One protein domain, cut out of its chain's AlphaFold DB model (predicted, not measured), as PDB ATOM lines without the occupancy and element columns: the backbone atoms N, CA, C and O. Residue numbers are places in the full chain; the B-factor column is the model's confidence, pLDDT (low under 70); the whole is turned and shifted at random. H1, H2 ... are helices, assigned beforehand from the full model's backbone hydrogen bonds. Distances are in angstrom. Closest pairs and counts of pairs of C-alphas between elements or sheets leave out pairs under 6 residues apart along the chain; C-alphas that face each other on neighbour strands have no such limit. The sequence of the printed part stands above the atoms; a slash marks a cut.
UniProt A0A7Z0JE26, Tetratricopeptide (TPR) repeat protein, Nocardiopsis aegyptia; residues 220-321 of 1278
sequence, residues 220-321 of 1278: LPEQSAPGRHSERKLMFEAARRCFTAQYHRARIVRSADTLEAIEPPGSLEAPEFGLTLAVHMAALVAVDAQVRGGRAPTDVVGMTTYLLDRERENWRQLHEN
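This is residues 220 to 321 of the 1278 residues of the protein "Tetratricopeptide (TPR) repeat protein" of Nocardiopsis aegyptia (UniProt A0A7Z0JE26). What shape do these atoms make? Three long helices run the same way: H3 lies between H1 and H4, packing on H1 at a steep tilt of 41 degrees, while H3 and H4 meet near their first residues and spread apart from there as a V, and the free end of H4, residues 311 to 321, the last of them just past the helix, sticks out from the body. Little H2 sits near the beginning of H3, and the long link of residues 250 to 270 leads back to it from the end of H1. How is it made up? The printed part has 102 residues, with four named helices in the order H1, H2, H3, H4 and no named strand, in the class all helix. It is compact, with a radius of gyration of the C-alphas of 14.6 A, yet elongated in outline, spanning 54 by 29 by 18 A.

Where is the longest helix? H4 is residues 300 to 320, 30.3 A from first to last C-alpha, from C-alpha 300 at (13.927, 13.068, 19.469) to C-alpha 320 at (38.940, 18.322, 35.726). Where are the others? H3 is residues 276 to 292, 24.5 A long, and H1 is residues 231 to 249, 27.0 A long, beginning with C-alpha 231 at (11.334, 21.002, 3.544). H2 is residues 271 to 274, 5.5 A long.

What does H4 touch? H4 touches H3, with residues 300 to 307 alone meeting residues 278 to 285 alone; the closest C-alphas are those of Ala 278 and Val 300, 6.4 A apart. The two run the same way at a steep tilt of 50 degrees. What stands how to H3 and H1? H3 touches H1, the closest C-alphas being those of Arg 240 and Ala 283, 4.9 A apart, and they run the same way at a steep tilt of 41 degrees. H1 and H4 are apart. Where is H2? H2 is close to H3 but not clearly touching, the closest C-alphas being those of Phe 273 and Val 279, 5.7 A apart. What do the backbones show? In H1, H3 and H4 every O i to N i+4 pair is within hydrogen-bond range, while H2 is too short for such a pair; its one O i to N i+3 pair is within range.

How large is it? The two C-alphas farthest apart are those of Pro 226 and Asn 321, 54.4 A. Without residues 311 to 321, which stand free, the body spans 40 by 28 by 17 A. How do the links run? The printed part has no cut; the link from H1 to H2 is long, from H2 to H3 tight, and from H3 to H4 short. Where is confidence low? Residues 222 to 229 are under 70 in pLDDT, and the mean of the printed part is 86.4.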
ATOM      1  N   LEU A 220       6.249  21.591  10.184       86.12
ATOM      2  CA  LEU A 220       6.864  21.371   8.876       86.12
ATOM      3  C   LEU A 220       6.153  20.200   8.180       86.12
ATOM      4  O   LEU A 220       5.948  19.161   8.823       86.12
ATOM      5  N   PRO A 221       5.773  20.329   6.899       80.19
ATOM      6  CA  PRO A 221       5.025  19.295   6.192       80.19
ATOM      7  C   PRO A 221       5.830  17.990   6.096       80.19
ATOM      8  O   PRO A 221       7.057  18.020   6.021       80.19
ATOM      9  N   GLU A 222       5.135  16.849   6.140       69.81
ATOM     10  CA  GLU A 222       5.734  15.513   5.966       69.81
ATOM     11  C   GLU A 222       6.203  15.340   4.512       69.81
ATOM     12  O   GLU A 222       7.385  15.155   4.244       69.81
ATOM     13  N   GLN A 223       5.305  15.561   3.546       63.69
ATOM     14  CA  GLN A 223       5.594  15.393   2.120       63.69
ATOM     15  C   GLN A 223       5.565  16.718   1.360       63.69
ATOM     16  O   GLN A 223       4.690  17.561   1.561       63.69
ATOM     17  N   SER A 224       6.485  16.862   0.410       57.47
ATOM     18  CA  SER A 224       6.439  17.941  -0.575       57.47
ATOM     19  C   SER A 224       5.462  17.621  -1.703       57.47
ATOM     20  O   SER A 224       5.287  16.463  -2.085       57.47
ATOM     21  N   ALA A 225       4.859  18.659  -2.290       56.78
ATOM     22  CA  ALA A 225       4.096  18.527  -3.530       56.78
ATOM     23  C   ALA A 225       4.934  17.811  -4.619       56.78
ATOM     24  O   ALA A 225       6.161  17.975  -4.636       56.78
ATOM     25  N   PRO A 226       4.312  17.049  -5.545       42.62
ATOM     26  CA  PRO A 226       5.040  16.291  -6.562       42.62
ATOM     27  C   PRO A 226       6.041  17.179  -7.320       42.62
ATOM     28  O   PRO A 226       5.647  18.145  -7.968       42.62
ATOM     29  N   GLY A 227       7.338  16.865  -7.218       49.09
ATOM     30  CA  GLY A 227       8.426  17.618  -7.863       49.09
ATOM     31  C   GLY A 227       9.177  18.635  -6.985       49.09
ATOM     32  O   GLY A 227      10.079  19.295  -7.497       49.09
ATOM     33  N   ARG A 228       8.866  18.769  -5.685       57.25
ATOM     34  CA  ARG A 228       9.633  19.593  -4.721       57.25
ATOM     35  C   ARG A 228      10.405  18.731  -3.708       57.25
ATOM     36  O   ARG A 228       9.961  17.647  -3.347       57.25
ATOM     37  N   HIS A 229      11.558  19.218  -3.241       60.84
ATOM     38  CA  HIS A 229      12.360  18.581  -2.180       60.84
ATOM     39  C   HIS A 229      11.649  18.708  -0.818       60.84
ATOM     40  O   HIS A 229      10.974  19.713  -0.600       60.84
ATOM     41  N   SER A 230      11.770  17.714   0.077       79.12
ATOM     42  CA  SER A 230      11.209  17.756   1.449       79.12
ATOM     43  C   SER A 230      11.771  18.950   2.229       79.12
ATOM     44  O   SER A 230      12.989  19.060   2.371       79.12
ATOM     45  N   GLU A 231      10.910  19.836   2.744       83.19
ATOM     46  CA  GLU A 231      11.334  21.002   3.544       83.19
ATOM     47  C   GLU A 231      12.114  20.583   4.794       83.19
ATOM     48  O   GLU A 231      13.133  21.191   5.122       83.19
ATOM     49  N   ARG A 232      11.691  19.493   5.451       89.44
ATOM     50  CA  ARG A 232      12.405  18.915   6.598       89.44
ATOM     51  C   ARG A 232      13.822  18.493   6.209       89.44
ATOM     52  O   ARG A 232      14.768  18.761   6.946       89.44
ATOM     53  N   LYS A 233      13.986  17.879   5.031       88.31
ATOM     54  CA  LYS A 233      15.297  17.472   4.507       88.31
ATOM     55  C   LYS A 233      16.175  18.675   4.150       88.31
ATOM     56  O   LYS A 233      17.333  18.705   4.551       88.31
ATOM     57  N   LEU A 234      15.629  19.677   3.462       88.19
ATOM     58  CA  LEU A 234      16.359  20.908   3.133       88.19
ATOM     59  C   LEU A 234      16.856  21.620   4.397       88.19
ATOM     60  O   LEU A 234      18.016  22.023   4.481       88.19
ATOM     61  N   MET A 235      15.993  21.723   5.408       91.12
ATOM     62  CA  MET A 235      16.337  22.329   6.689       91.12
ATOM     63  C   MET A 235      17.410  21.529   7.437       91.12
ATOM     64  O   MET A 235      18.334  22.118   7.999       91.12
ATOM     65  N   PHE A 236      17.333  20.194   7.407       93.25
ATOM     66  CA  PHE A 236      18.379  19.326   7.947       93.25
ATOM     67  C   PHE A 236      19.727  19.566   7.252       93.25
ATOM     68  O   PHE A 236      20.741  19.745   7.923       93.25
ATOM     69  N   GLU A 237      19.750  19.607   5.920       92.31
ATOM     70  CA  GLU A 237      20.972  19.802   5.131       92.31
ATOM     71  C   GLU A 237      21.611  21.175   5.383       92.31
ATOM     72  O   GLU A 237      22.836  21.268   5.522       92.31
ATOM     73  N   ALA A 238      20.798  22.230   5.489       92.00
ATOM     74  CA  ALA A 238      21.256  23.570   5.845       92.00
ATOM     75  C   ALA A 238      21.833  23.615   7.264       92.00
ATOM     76  O   ALA A 238      22.960  24.073   7.462       92.00
ATOM     77  N   ALA A 239      21.119  23.057   8.245       93.56
ATOM     78  CA  ALA A 239      21.599  22.971   9.620       93.56
ATOM     79  C   ALA A 239      22.906  22.175   9.727       93.56
ATOM     80  O   ALA A 239      23.869  22.653  10.324       93.56
ATOM     81  N   ARG A 240      22.989  21.012   9.070       94.88
ATOM     82  CA  ARG A 240      24.198  20.176   9.003       94.88
ATOM     83  C   ARG A 240      25.388  20.964   8.457       94.88
ATOM     84  O   ARG A 240      26.472  20.899   9.035       94.88
ATOM     85  N   ARG A 241      25.196  21.714   7.367       93.12
ATOM     86  CA  ARG A 241      26.236  22.553   6.749       93.12
ATOM     87  C   ARG A 241      26.693  23.667   7.695       93.12
ATOM     88  O   ARG A 241      27.895  23.826   7.905       93.12
ATOM     89  N   CYS A 242      25.761  24.381   8.326       92.06
ATOM     90  CA  CYS A 242      26.075  25.432   9.296       92.06
ATOM     91  C   CYS A 242      26.832  24.895  10.520       92.06
ATOM     92  O   CYS A 242      27.848  25.471  10.906       92.06
ATOM     93  N   PHE A 243      26.403  23.771  11.099       93.06
ATOM     94  CA  PHE A 243      27.103  23.163  12.233       93.06
ATOM     95  C   PHE A 243      28.483  22.639  11.832       93.06
ATOM     96  O   PHE A 243      29.463  22.927  12.513       93.06
ATOM     97  N   THR A 244      28.603  21.970  10.681       92.62
ATOM     98  CA  THR A 244      29.896  21.528  10.123       92.62
ATOM     99  C   THR A 244      30.878  22.691   9.984       92.62
ATOM    100  O   THR A 244      32.044  22.571  10.364       92.62
ATOM    101  N   ALA A 245      30.405  23.849   9.508       90.12
ATOM    102  CA  ALA A 245      31.227  25.046   9.395       90.12
ATOM    103  C   ALA A 245      31.759  25.529  10.755       90.12
ATOM    104  O   ALA A 245      32.899  25.990  10.818       90.12
ATOM    105  N   GLN A 246      30.991  25.393  11.843       90.50
ATOM    106  CA  GLN A 246      31.464  25.735  13.190       90.50
ATOM    107  C   GLN A 246      32.552  24.768  13.675       90.50
ATOM    108  O   GLN A 246      33.612  25.228  14.093       90.50
ATOM    109  N   TYR A 247      32.374  23.453  13.506       90.19
ATOM    110  CA  TYR A 247      33.408  22.456  13.846       90.19
ATOM    111  C   TYR A 247      34.695  22.625  13.024       90.19
ATOM    112  O   TYR A 247      35.799  22.393  13.527       90.19
ATOM    113  N   HIS A 248      34.573  23.058  11.767       88.69
ATOM    114  CA  HIS A 248      35.718  23.410  10.931       88.69
ATOM    115  C   HIS A 248      36.398  24.709  11.403       88.69
ATOM    116  O   HIS A 248      37.624  24.761  11.502       88.69
ATOM    117  N   ARG A 249      35.629  25.758  11.745       88.38
ATOM    118  CA  ARG A 249      36.160  27.025  12.293       88.38
ATOM    119  C   ARG A 249      36.885  26.822  13.626       88.38
ATOM    120  O   ARG A 249      37.949  27.408  13.804       88.38
ATOM    121  N   ALA A 250      36.367  25.940  14.479       87.69
ATOM    122  CA  ALA A 250      36.995  25.494  15.726       87.69
ATOM    123  C   ALA A 250      38.214  24.571  15.506       87.69
ATOM    124  O   ALA A 250      38.842  24.092  16.447       87.69
ATOM    125  N   ARG A 251      38.564  24.266  14.245       87.25
ATOM    126  CA  ARG A 251      39.694  23.403  13.854       87.25
ATOM    127  C   ARG A 251      39.643  21.991  14.455       87.25
ATOM    128  O   ARG A 251      40.673  21.322  14.536       87.25
ATOM    129  N   ILE A 252      38.453  21.517  14.828       85.50
ATOM    130  CA  ILE A 252      38.234  20.160  15.347       85.50
ATOM    131  C   ILE A 252      38.339  19.140  14.205       85.50
ATOM    132  O   ILE A 252      38.874  18.047  14.387       85.50
ATOM    133  N   VAL A 253      37.889  19.515  13.001       84.19
ATOM    134  CA  VAL A 253      37.968  18.679  11.794       84.19
ATOM    135  C   VAL A 253      38.770  19.379  10.697       84.19
ATOM    136  O   VAL A 253      38.654  20.585  10.499       84.19
ATOM    137  N   ARG A 254      39.607  18.610   9.980       72.00
ATOM    138  CA  ARG A 254      40.525  19.117   8.939       72.00
ATOM    139  C   ARG A 254      39.876  19.363   7.571       72.00
ATOM    140  O   ARG A 254      40.386  20.193   6.831       72.00
ATOM    141  N   SER A 255      38.816  18.632   7.220       74.94
ATOM    142  CA  SER A 255      38.015  18.841   6.003       74.94
ATOM    143  C   SER A 255      36.526  18.706   6.328       74.94
ATOM    144  O   SER A 255      36.134  17.801   7.065       74.94
ATOM    145  N   ALA A 256      35.708  19.603   5.777       75.31
ATOM    146  CA  ALA A 256      34.253  19.574   5.914       75.31
ATOM    147  C   ALA A 256      33.593  18.463   5.073       75.31
ATOM    148  O   ALA A 256      32.503  18.011   5.423       75.31
ATOM    149  N   ASP A 257      34.269  17.961   4.031       74.81
ATOM    150  CA  ASP A 257      33.684  17.079   3.006       74.81
ATOM    151  C   ASP A 257      33.070  15.796   3.594       74.81
ATOM    152  O   ASP A 257      32.031  15.320   3.143       74.81
ATOM    153  N   THR A 258      33.687  15.230   4.639       72.44
ATOM    154  CA  THR A 258      33.189  14.014   5.306       72.44
ATOM    155  C   THR A 258      31.953  14.254   6.172       72.44
ATOM    156  O   THR A 258      31.197  13.317   6.411       72.44
ATOM    157  N   LEU A 259      31.753  15.480   6.661       80.19
ATOM    158  CA  LEU A 259      30.603  15.846   7.494       80.19
ATOM    159  C   LEU A 259      29.424  16.349   6.648       80.19
ATOM    160  O   LEU A 259      28.265  16.158   7.012       80.19
ATOM    161  N   GLU A 260      29.702  16.913   5.471       79.62
ATOM    162  CA  GLU A 260      28.677  17.324   4.506       79.62
ATOM    163  C   GLU A 260      27.957  16.146   3.832       79.62
ATOM    164  O   GLU A 260      26.915  16.346   3.215       79.62
ATOM    165  N   ALA A 261      28.449  14.915   3.976       83.19
ATOM    166  CA  ALA A 261      27.804  13.708   3.454       83.19
ATOM    167  C   ALA A 261      26.915  12.973   4.484       83.19
ATOM    168  O   ALA A 261      26.388  11.906   4.178       83.19
ATOM    169  N   ILE A 262      26.759  13.498   5.709       88.19
ATOM    170  CA  ILE A 262      26.018  12.810   6.782       88.19
ATOM    171  C   ILE A 262      24.510  12.828   6.505       88.19
ATOM    172  O   ILE A 262      23.912  13.898   6.390       88.19
ATOM    173  N   GLU A 263      23.889  11.652   6.448       88.88
ATOM    174  CA  GLU A 263      22.433  11.494   6.351       88.88
ATOM    175  C   GLU A 263      21.739  11.653   7.723       88.88
ATOM    176  O   GLU A 263      22.384  11.479   8.764       88.88
ATOM    177  N   PRO A 264      20.428  11.963   7.759       89.56
ATOM    178  CA  PRO A 264      19.659  12.009   8.999       89.56
ATOM    179  C   PRO A 264      19.779  10.713   9.825       89.56
ATOM    180  O   PRO A 264      19.706   9.624   9.252       89.56
ATOM    181  N   PRO A 265      19.902  10.790  11.169       87.19
ATOM    182  CA  PRO A 265      20.024   9.605  12.028       87.19
ATOM    183  C   PRO A 265      18.832   8.637  11.942       87.19
ATOM    184  O   PRO A 265      18.991   7.437  12.153       87.19
ATOM    185  N   GLY A 266      17.641   9.156  11.632       86.06
ATOM    186  CA  GLY A 266      16.389   8.415  11.491       86.06
ATOM    187  C   GLY A 266      15.473   9.044  10.435       86.06
ATOM    188  O   GLY A 266      15.859   9.987   9.744       86.06
ATOM    189  N   SER A 267      14.250   8.524  10.300       88.00
ATOM    190  CA  SER A 267      13.278   9.056   9.335       88.00
ATOM    191  C   SER A 267      12.755  10.428   9.769       88.00
ATOM    192  O   SER A 267      12.067  10.534  10.783       88.00
ATOM    193  N   LEU A 268      13.009  11.459   8.956       88.50
ATOM    194  CA  LEU A 268      12.470  12.811   9.165       88.50
ATOM    195  C   LEU A 268      10.955  12.908   8.905       88.50
ATOM    196  O   LEU A 268      10.366  13.962   9.131       88.50
ATOM    197  N   GLU A 269      10.310  11.829   8.460       84.88
ATOM    198  CA  GLU A 269       8.859  11.771   8.241       84.88
ATOM    199  C   GLU A 269       8.070  11.589   9.546       84.88
ATOM    200  O   GLU A 269       6.867  11.829   9.573       84.88
ATOM    201  N   ALA A 270       8.718  11.198  10.652       85.75
ATOM    202  CA  ALA A 270       8.013  11.018  11.921       85.75
ATOM    203  C   ALA A 270       7.362  12.341  12.405       85.75
ATOM    204  O   ALA A 270       7.944  13.413  12.197       85.75
ATOM    205  N   PRO A 271       6.186  12.308  13.070       84.56
ATOM    206  CA  PRO A 271       5.432  13.518  13.438       84.56
ATOM    207  C   PRO A 271       6.225  14.532  14.279       84.56
ATOM    208  O   PRO A 271       6.070  15.743  14.137       84.56
ATOM    209  N   GLU A 272       7.126  14.038  15.125       85.12
ATOM    210  CA  GLU A 272       8.027  14.819  15.976       85.12
ATOM    211  C   GLU A 272       8.995  15.738  15.207       85.12
ATOM    212  O   GLU A 272       9.333  16.817  15.698       85.12
ATOM    213  N   PHE A 273       9.362  15.384  13.969       89.81
ATOM    214  CA  PHE A 273      10.170  16.227  13.074       89.81
ATOM    215  C   PHE A 273       9.354  17.298  12.339       89.81
ATOM    216  O   PHE A 273       9.910  18.080  11.570       89.81
ATOM    217  N   GLY A 274       8.053  17.407  12.626       86.94
ATOM    218  CA  GLY A 274       7.279  18.603  12.299       86.94
ATOM    219  C   GLY A 274       7.782  19.849  13.042       86.94
ATOM    220  O   GLY A 274       7.515  20.965  12.606       86.94
ATOM    221  N   LEU A 275       8.532  19.684  14.137       89.44
ATOM    222  CA  LEU A 275       9.160  20.786  14.861       89.44
ATOM    223  C   LEU A 275      10.493  21.178  14.212       89.44
ATOM    224  O   LEU A 275      11.420  20.373  14.140       89.44
ATOM    225  N   THR A 276      10.639  22.457  13.871       91.19
ATOM    226  CA  THR A 276      11.906  23.064  13.422       91.19
ATOM    227  C   THR A 276      13.077  22.724  14.356       91.19
ATOM    228  O   THR A 276      14.171  22.386  13.907       91.19
ATOM    229  N   LEU A 277      12.848  22.755  15.676       91.56
ATOM    230  CA  LEU A 277      13.873  22.393  16.659       91.56
ATOM    231  C   LEU A 277      14.311  20.922  16.552       91.56
ATOM    232  O   LEU A 277      15.501  20.645  16.661       91.56
ATOM    233  N   ALA A 278      13.385  19.989  16.313       92.38
ATOM    234  CA  ALA A 278      13.706  18.564  16.201       92.38
ATOM    235  C   ALA A 278      14.607  18.275  14.994       92.38
ATOM    236  O   ALA A 278      15.568  17.516  15.108       92.38
ATOM    237  N   VAL A 279      14.358  18.944  13.864       93.62
ATOM    238  CA  VAL A 279      15.195  18.824  12.662       93.62
ATOM    239  C   VAL A 279      16.615  19.347  12.915       93.62
ATOM    240  O   VAL A 279      17.588  18.687  12.544       93.62
ATOM    241  N   HIS A 280      16.769  20.489  13.594       94.12
ATOM    242  CA  HIS A 280      18.102  20.993  13.948       94.12
ATOM    243  C   HIS A 280      18.819  20.116  14.969       94.12
ATOM    244  O   HIS A 280      20.023  19.918  14.835       94.12
ATOM    245  N   MET A 281      18.109  19.574  15.964       95.31
ATOM    246  CA  MET A 281      18.698  18.617  16.903       95.31
ATOM    247  C   MET A 281      19.227  17.390  16.163       95.31
ATOM    248  O   MET A 281      20.371  17.010  16.388       95.31
ATOM    249  N   ALA A 282      18.458  16.832  15.221       95.69
ATOM    250  CA  ALA A 282      18.916  15.714  14.401       95.69
ATOM    251  C   ALA A 282      20.202  16.049  13.636       95.69
ATOM    252  O   ALA A 282      21.145  15.263  13.661       95.69
ATOM    253  N   ALA A 283      20.266  17.218  12.991       96.00
ATOM    254  CA  ALA A 283      21.453  17.651  12.255       96.00
ATOM    255  C   ALA A 283      22.665  17.868  13.174       96.00
ATOM    256  O   ALA A 283      23.764  17.406  12.869       96.00
ATOM    257  N   LEU A 284      22.469  18.536  14.312       95.81
ATOM    258  CA  LEU A 284      23.530  18.818  15.274       95.81
ATOM    259  C   LEU A 284      24.104  17.534  15.877       95.81
ATOM    260  O   LEU A 284      25.320  17.359  15.919       95.81
ATOM    261  N   VAL A 285      23.226  16.632  16.318       96.31
ATOM    262  CA  VAL A 285      23.599  15.345  16.912       96.31
ATOM    263  C   VAL A 285      24.286  14.453  15.882       96.31
ATOM    264  O   VAL A 285      25.271  13.804  16.217       96.31
ATOM    265  N   ALA A 286      23.832  14.452  14.625       95.31
ATOM    266  CA  ALA A 286      24.486  13.702  13.555       95.31
ATOM    267  C   ALA A 286      25.931  14.177  13.318       95.31
ATOM    268  O   ALA A 286      26.842  13.354  13.224       95.31
ATOM    269  N   VAL A 287      26.149  15.499  13.274       94.62
ATOM    270  CA  VAL A 287      27.482  16.094  13.099       94.62
ATOM    271  C   VAL A 287      28.378  15.812  14.308       94.62
ATOM    272  O   VAL A 287      29.469  15.273  14.128       94.62
ATOM    273  N   ASP A 288      27.937  16.120  15.533       94.56
ATOM    274  CA  ASP A 288      28.759  15.916  16.738       94.56
ATOM    275  C   ASP A 288      29.072  14.427  16.969       94.56
ATOM    276  O   ASP A 288      30.228  14.080  17.211       94.56
ATOM    277  N   ALA A 289      28.098  13.524  16.802       93.38
ATOM    278  CA  ALA A 289      28.326  12.088  16.967       93.38
ATOM    279  C   ALA A 289      29.368  11.559  15.971       93.38
ATOM    280  O   ALA A 289      30.261  10.808  16.367       93.38
ATOM    281  N   GLN A 290      29.316  12.000  14.709       91.62
ATOM    282  CA  GLN A 290      30.300  11.618  13.696       91.62
ATOM    283  C   GLN A 290      31.707  12.124  14.047       91.62
ATOM    284  O   GLN A 290      32.675  11.369  13.942       91.62
ATOM    285  N   VAL A 291      31.832  13.376  14.505       90.75
ATOM    286  CA  VAL A 291      33.113  13.963  14.945       90.75
ATOM    287  C   VAL A 291      33.708  13.191  16.125       90.75
ATOM    288  O   VAL A 291      34.925  13.023  16.214       90.75
ATOM    289  N   ARG A 292      32.856  12.696  17.026       89.19
ATOM    290  CA  ARG A 292      33.251  11.959  18.234       89.19
ATOM    291  C   ARG A 292      33.388  10.445  18.019       89.19
ATOM    292  O   ARG A 292      33.769   9.744  18.952       89.19
ATOM    293  N   GLY A 293      33.101   9.934  16.817       86.44
ATOM    294  CA  GLY A 293      33.141   8.499  16.502       86.44
ATOM    295  C   GLY A 293      32.026   7.677  17.166       86.44
ATOM    296  O   GLY A 293      32.181   6.469  17.347       86.44
ATOM    297  N   GLY A 294      30.928   8.325  17.562       87.06
ATOM    298  CA  GLY A 294      29.746   7.710  18.163       87.06
ATOM    299  C   GLY A 294      28.618   7.467  17.156       87.06
ATOM    300  O   GLY A 294      28.701   7.833  15.985       87.06
ATOM    301  N   ARG A 295      27.524   6.854  17.624       88.75
ATOM    302  CA  ARG A 295      26.296   6.667  16.838       88.75
ATOM    303  C   ARG A 295      25.223   7.646  17.309       88.75
ATOM    304  O   ARG A 295      24.893   7.659  18.490       88.75
ATOM    305  N   ALA A 296      24.663   8.417  16.380       92.25
ATOM    306  CA  ALA A 296      23.559   9.329  16.665       92.25
ATOM    307  C   ALA A 296      22.263   8.557  17.010       92.25
ATOM    308  O   ALA A 296      21.915   7.614  16.287       92.25
ATOM    309  N   PRO A 297      21.538   8.940  18.080       93.31
ATOM    310  CA  PRO A 297      20.176   8.476  18.346       93.31
ATOM    311  C   PRO A 297      19.210   8.813  17.207       93.31
ATOM    312  O   PRO A 297      19.394   9.803  16.501       93.31
ATOM    313  N   THR A 298      18.171   7.992  17.040       90.62
ATOM    314  CA  THR A 298      17.235   8.100  15.909       90.62
ATOM    315  C   THR A 298      15.927   8.811  16.248       90.62
ATOM    316  O   THR A 298      15.274   9.309  15.338       90.62
ATOM    317  N   ASP A 299      15.550   8.853  17.527       89.56
ATOM    318  CA  ASP A 299      14.350   9.515  18.050       89.56
ATOM    319  C   ASP A 299      14.692  10.826  18.781       89.56
ATOM    320  O   ASP A 299      15.812  11.019  19.269       89.56
ATOM    321  N   VAL A 300      13.715  11.730  18.886       89.44
ATOM    322  CA  VAL A 300      13.927  13.068  19.469       89.44
ATOM    323  C   VAL A 300      14.318  13.024  20.953       89.44
ATOM    324  O   VAL A 300      15.131  13.839  21.388       89.44
ATOM    325  N   VAL A 301      13.786  12.086  21.742       89.75
ATOM    326  CA  VAL A 301      14.113  11.976  23.178       89.75
ATOM    327  C   VAL A 301      15.566  11.533  23.365       89.75
ATOM    328  O   VAL A 301      16.289  12.094  24.195       89.75
ATOM    329  N   GLY A 302      16.026  10.581  22.553       91.38
ATOM    330  CA  GLY A 302      17.422  10.168  22.490       91.38
ATOM    331  C   GLY A 302      18.350  11.311  22.077       91.38
ATOM    332  O   GLY A 302      19.399  11.492  22.691       91.38
ATOM    333  N   MET A 303      17.956  12.129  21.094       93.12
ATOM    334  CA  MET A 303      18.725  13.312  20.671       93.12
ATOM    335  C   MET A 303      18.843  14.358  21.787       93.12
ATOM    336  O   MET A 303      19.935  14.868  22.032       93.12
ATOM    337  N   THR A 304      17.748  14.644  22.499       92.06
ATOM    338  CA  THR A 304      17.766  15.520  23.678       92.06
ATOM    339  C   THR A 304      18.722  14.976  24.740       92.06
ATOM    340  O   THR A 304      19.587  15.706  25.221       92.06
ATOM    341  N   THR A 305      18.610  13.687  25.076       92.56
ATOM    342  CA  THR A 305      19.460  13.039  26.090       92.56
ATOM    343  C   THR A 305      20.937  13.118  25.703       92.56
ATOM    344  O   THR A 305      21.760  13.515  26.522       92.56
ATOM    345  N   TYR A 306      21.259  12.858  24.432       93.50
ATOM    346  CA  TYR A 306      22.616  12.991  23.898       93.50
ATOM    347  C   TYR A 306      23.186  14.399  24.115       93.50
ATOM    348  O   TYR A 306      24.305  14.544  24.603       93.50
ATOM    349  N   LEU A 307      22.430  15.451  23.782       94.25
ATOM    350  CA  LEU A 307      22.896  16.831  23.948       94.25
ATOM    351  C   LEU A 307      23.068  17.213  25.426       94.25
ATOM    352  O   LEU A 307      24.022  17.911  25.765       94.25
ATOM    353  N   LEU A 308      22.203  16.723  26.318       92.88
ATOM    354  CA  LEU A 308      22.360  16.932  27.762       92.88
ATOM    355  C   LEU A 308      23.580  16.198  28.331       92.88
ATOM    356  O   LEU A 308      24.264  16.725  29.210       92.88
ATOM    357  N   ASP A 309      23.895  15.011  27.817       91.44
ATOM    358  CA  ASP A 309      25.115  14.295  28.189       91.44
ATOM    359  C   ASP A 309      26.365  15.047  27.702       91.44
ATOM    360  O   ASP A 309      27.373  15.098  28.410       91.44
ATOM    361  N   ARG A 310      26.291  15.704  26.534       92.44
ATOM    362  CA  ARG A 310      27.356  16.597  26.046       92.44
ATOM    363  C   ARG A 310      27.542  17.828  26.934       92.44
ATOM    364  O   ARG A 310      28.690  18.177  27.202       92.44
ATOM    365  N   GLU A 311      26.464  18.441  27.423       92.69
ATOM    366  CA  GLU A 311      26.541  19.535  28.407       92.69
ATOM    367  C   GLU A 311      27.254  19.078  29.686       92.69
ATOM    368  O   GLU A 311      28.236  19.691  30.109       92.69
ATOM    369  N   ARG A 312      26.838  17.939  30.255       91.44
ATOM    370  CA  ARG A 312      27.456  17.371  31.465       91.44
ATOM    371  C   ARG A 312      28.927  17.027  31.274       91.44
ATOM    372  O   ARG A 312      29.735  17.281  32.165       91.44
ATOM    373  N   GLU A 313      29.279  16.462  30.125       91.00
ATOM    374  CA  GLU A 313      30.667  16.153  29.793       91.00
ATOM    375  C   GLU A 313      31.521  17.423  29.696       91.00
ATOM    376  O   GLU A 313      32.633  17.445  30.215       91.00
ATOM    377  N   ASN A 314      31.001  18.505  29.108       89.94
ATOM    378  CA  ASN A 314      31.704  19.787  29.094       89.94
ATOM    379  C   ASN A 314      31.928  20.331  30.515       89.94
ATOM    380  O   ASN A 314      33.040  20.725  30.860       89.94
ATOM    381  N   TRP A 315      30.898  20.300  31.365       91.69
ATOM    382  CA  TRP A 315      31.011  20.723  32.764       91.69
ATOM    383  C   TRP A 315      32.069  19.913  33.526       91.69
ATOM    384  O   TRP A 315      32.870  20.477  34.270       91.69
ATOM    385  N   ARG A 316      32.113  18.594  33.302       90.31
ATOM    386  CA  ARG A 316      33.116  17.701  33.894       90.31
ATOM    387  C   ARG A 316      34.525  18.033  33.416       90.31
ATOM    388  O   ARG A 316      35.421  18.161  34.243       90.31
ATOM    389  N   GLN A 317      34.714  18.237  32.115       87.75
ATOM    390  CA  GLN A 317      36.014  18.602  31.551       87.75
ATOM    391  C   GLN A 317      36.517  19.950  32.079       87.75
ATOM    392  O   GLN A 317      37.709  20.092  32.350       87.75
ATOM    393  N   LEU A 318      35.638  20.939  32.249       87.06
ATOM    394  CA  LEU A 318      36.008  22.223  32.849       87.06
ATOM    395  C   LEU A 318      36.456  22.062  34.308       87.06
ATOM    396  O   LEU A 318      37.456  22.661  34.702       87.06
ATOM    397  N   HIS A 319      35.769  21.218  35.081       85.38
ATOM    398  CA  HIS A 319      36.147  20.897  36.458       85.38
ATOM    399  C   HIS A 319      37.500  20.169  36.542       85.38
ATOM    400  O   HIS A 319      38.385  20.599  37.276       85.38
ATOM    401  N   GLU A 320      37.697  19.110  35.750       83.62
ATOM    402  CA  GLU A 320      38.940  18.322  35.726       83.62
ATOM    403  C   GLU A 320      40.154  19.141  35.256       83.62
ATOM    404  O   GLU A 320      41.282  18.917  35.696       83.62
ATOM    405  N   ASN A 321      39.941  20.123  34.373       76.88
ATOM    406  CA  ASN A 321      40.997  21.029  33.922       76.88
ATOM    407  C   ASN A 321      41.262  22.201  34.891       76.88
ATOM    408  O   ASN A 321      42.251  22.917  34.703       76.88
TER     409      ASN A 321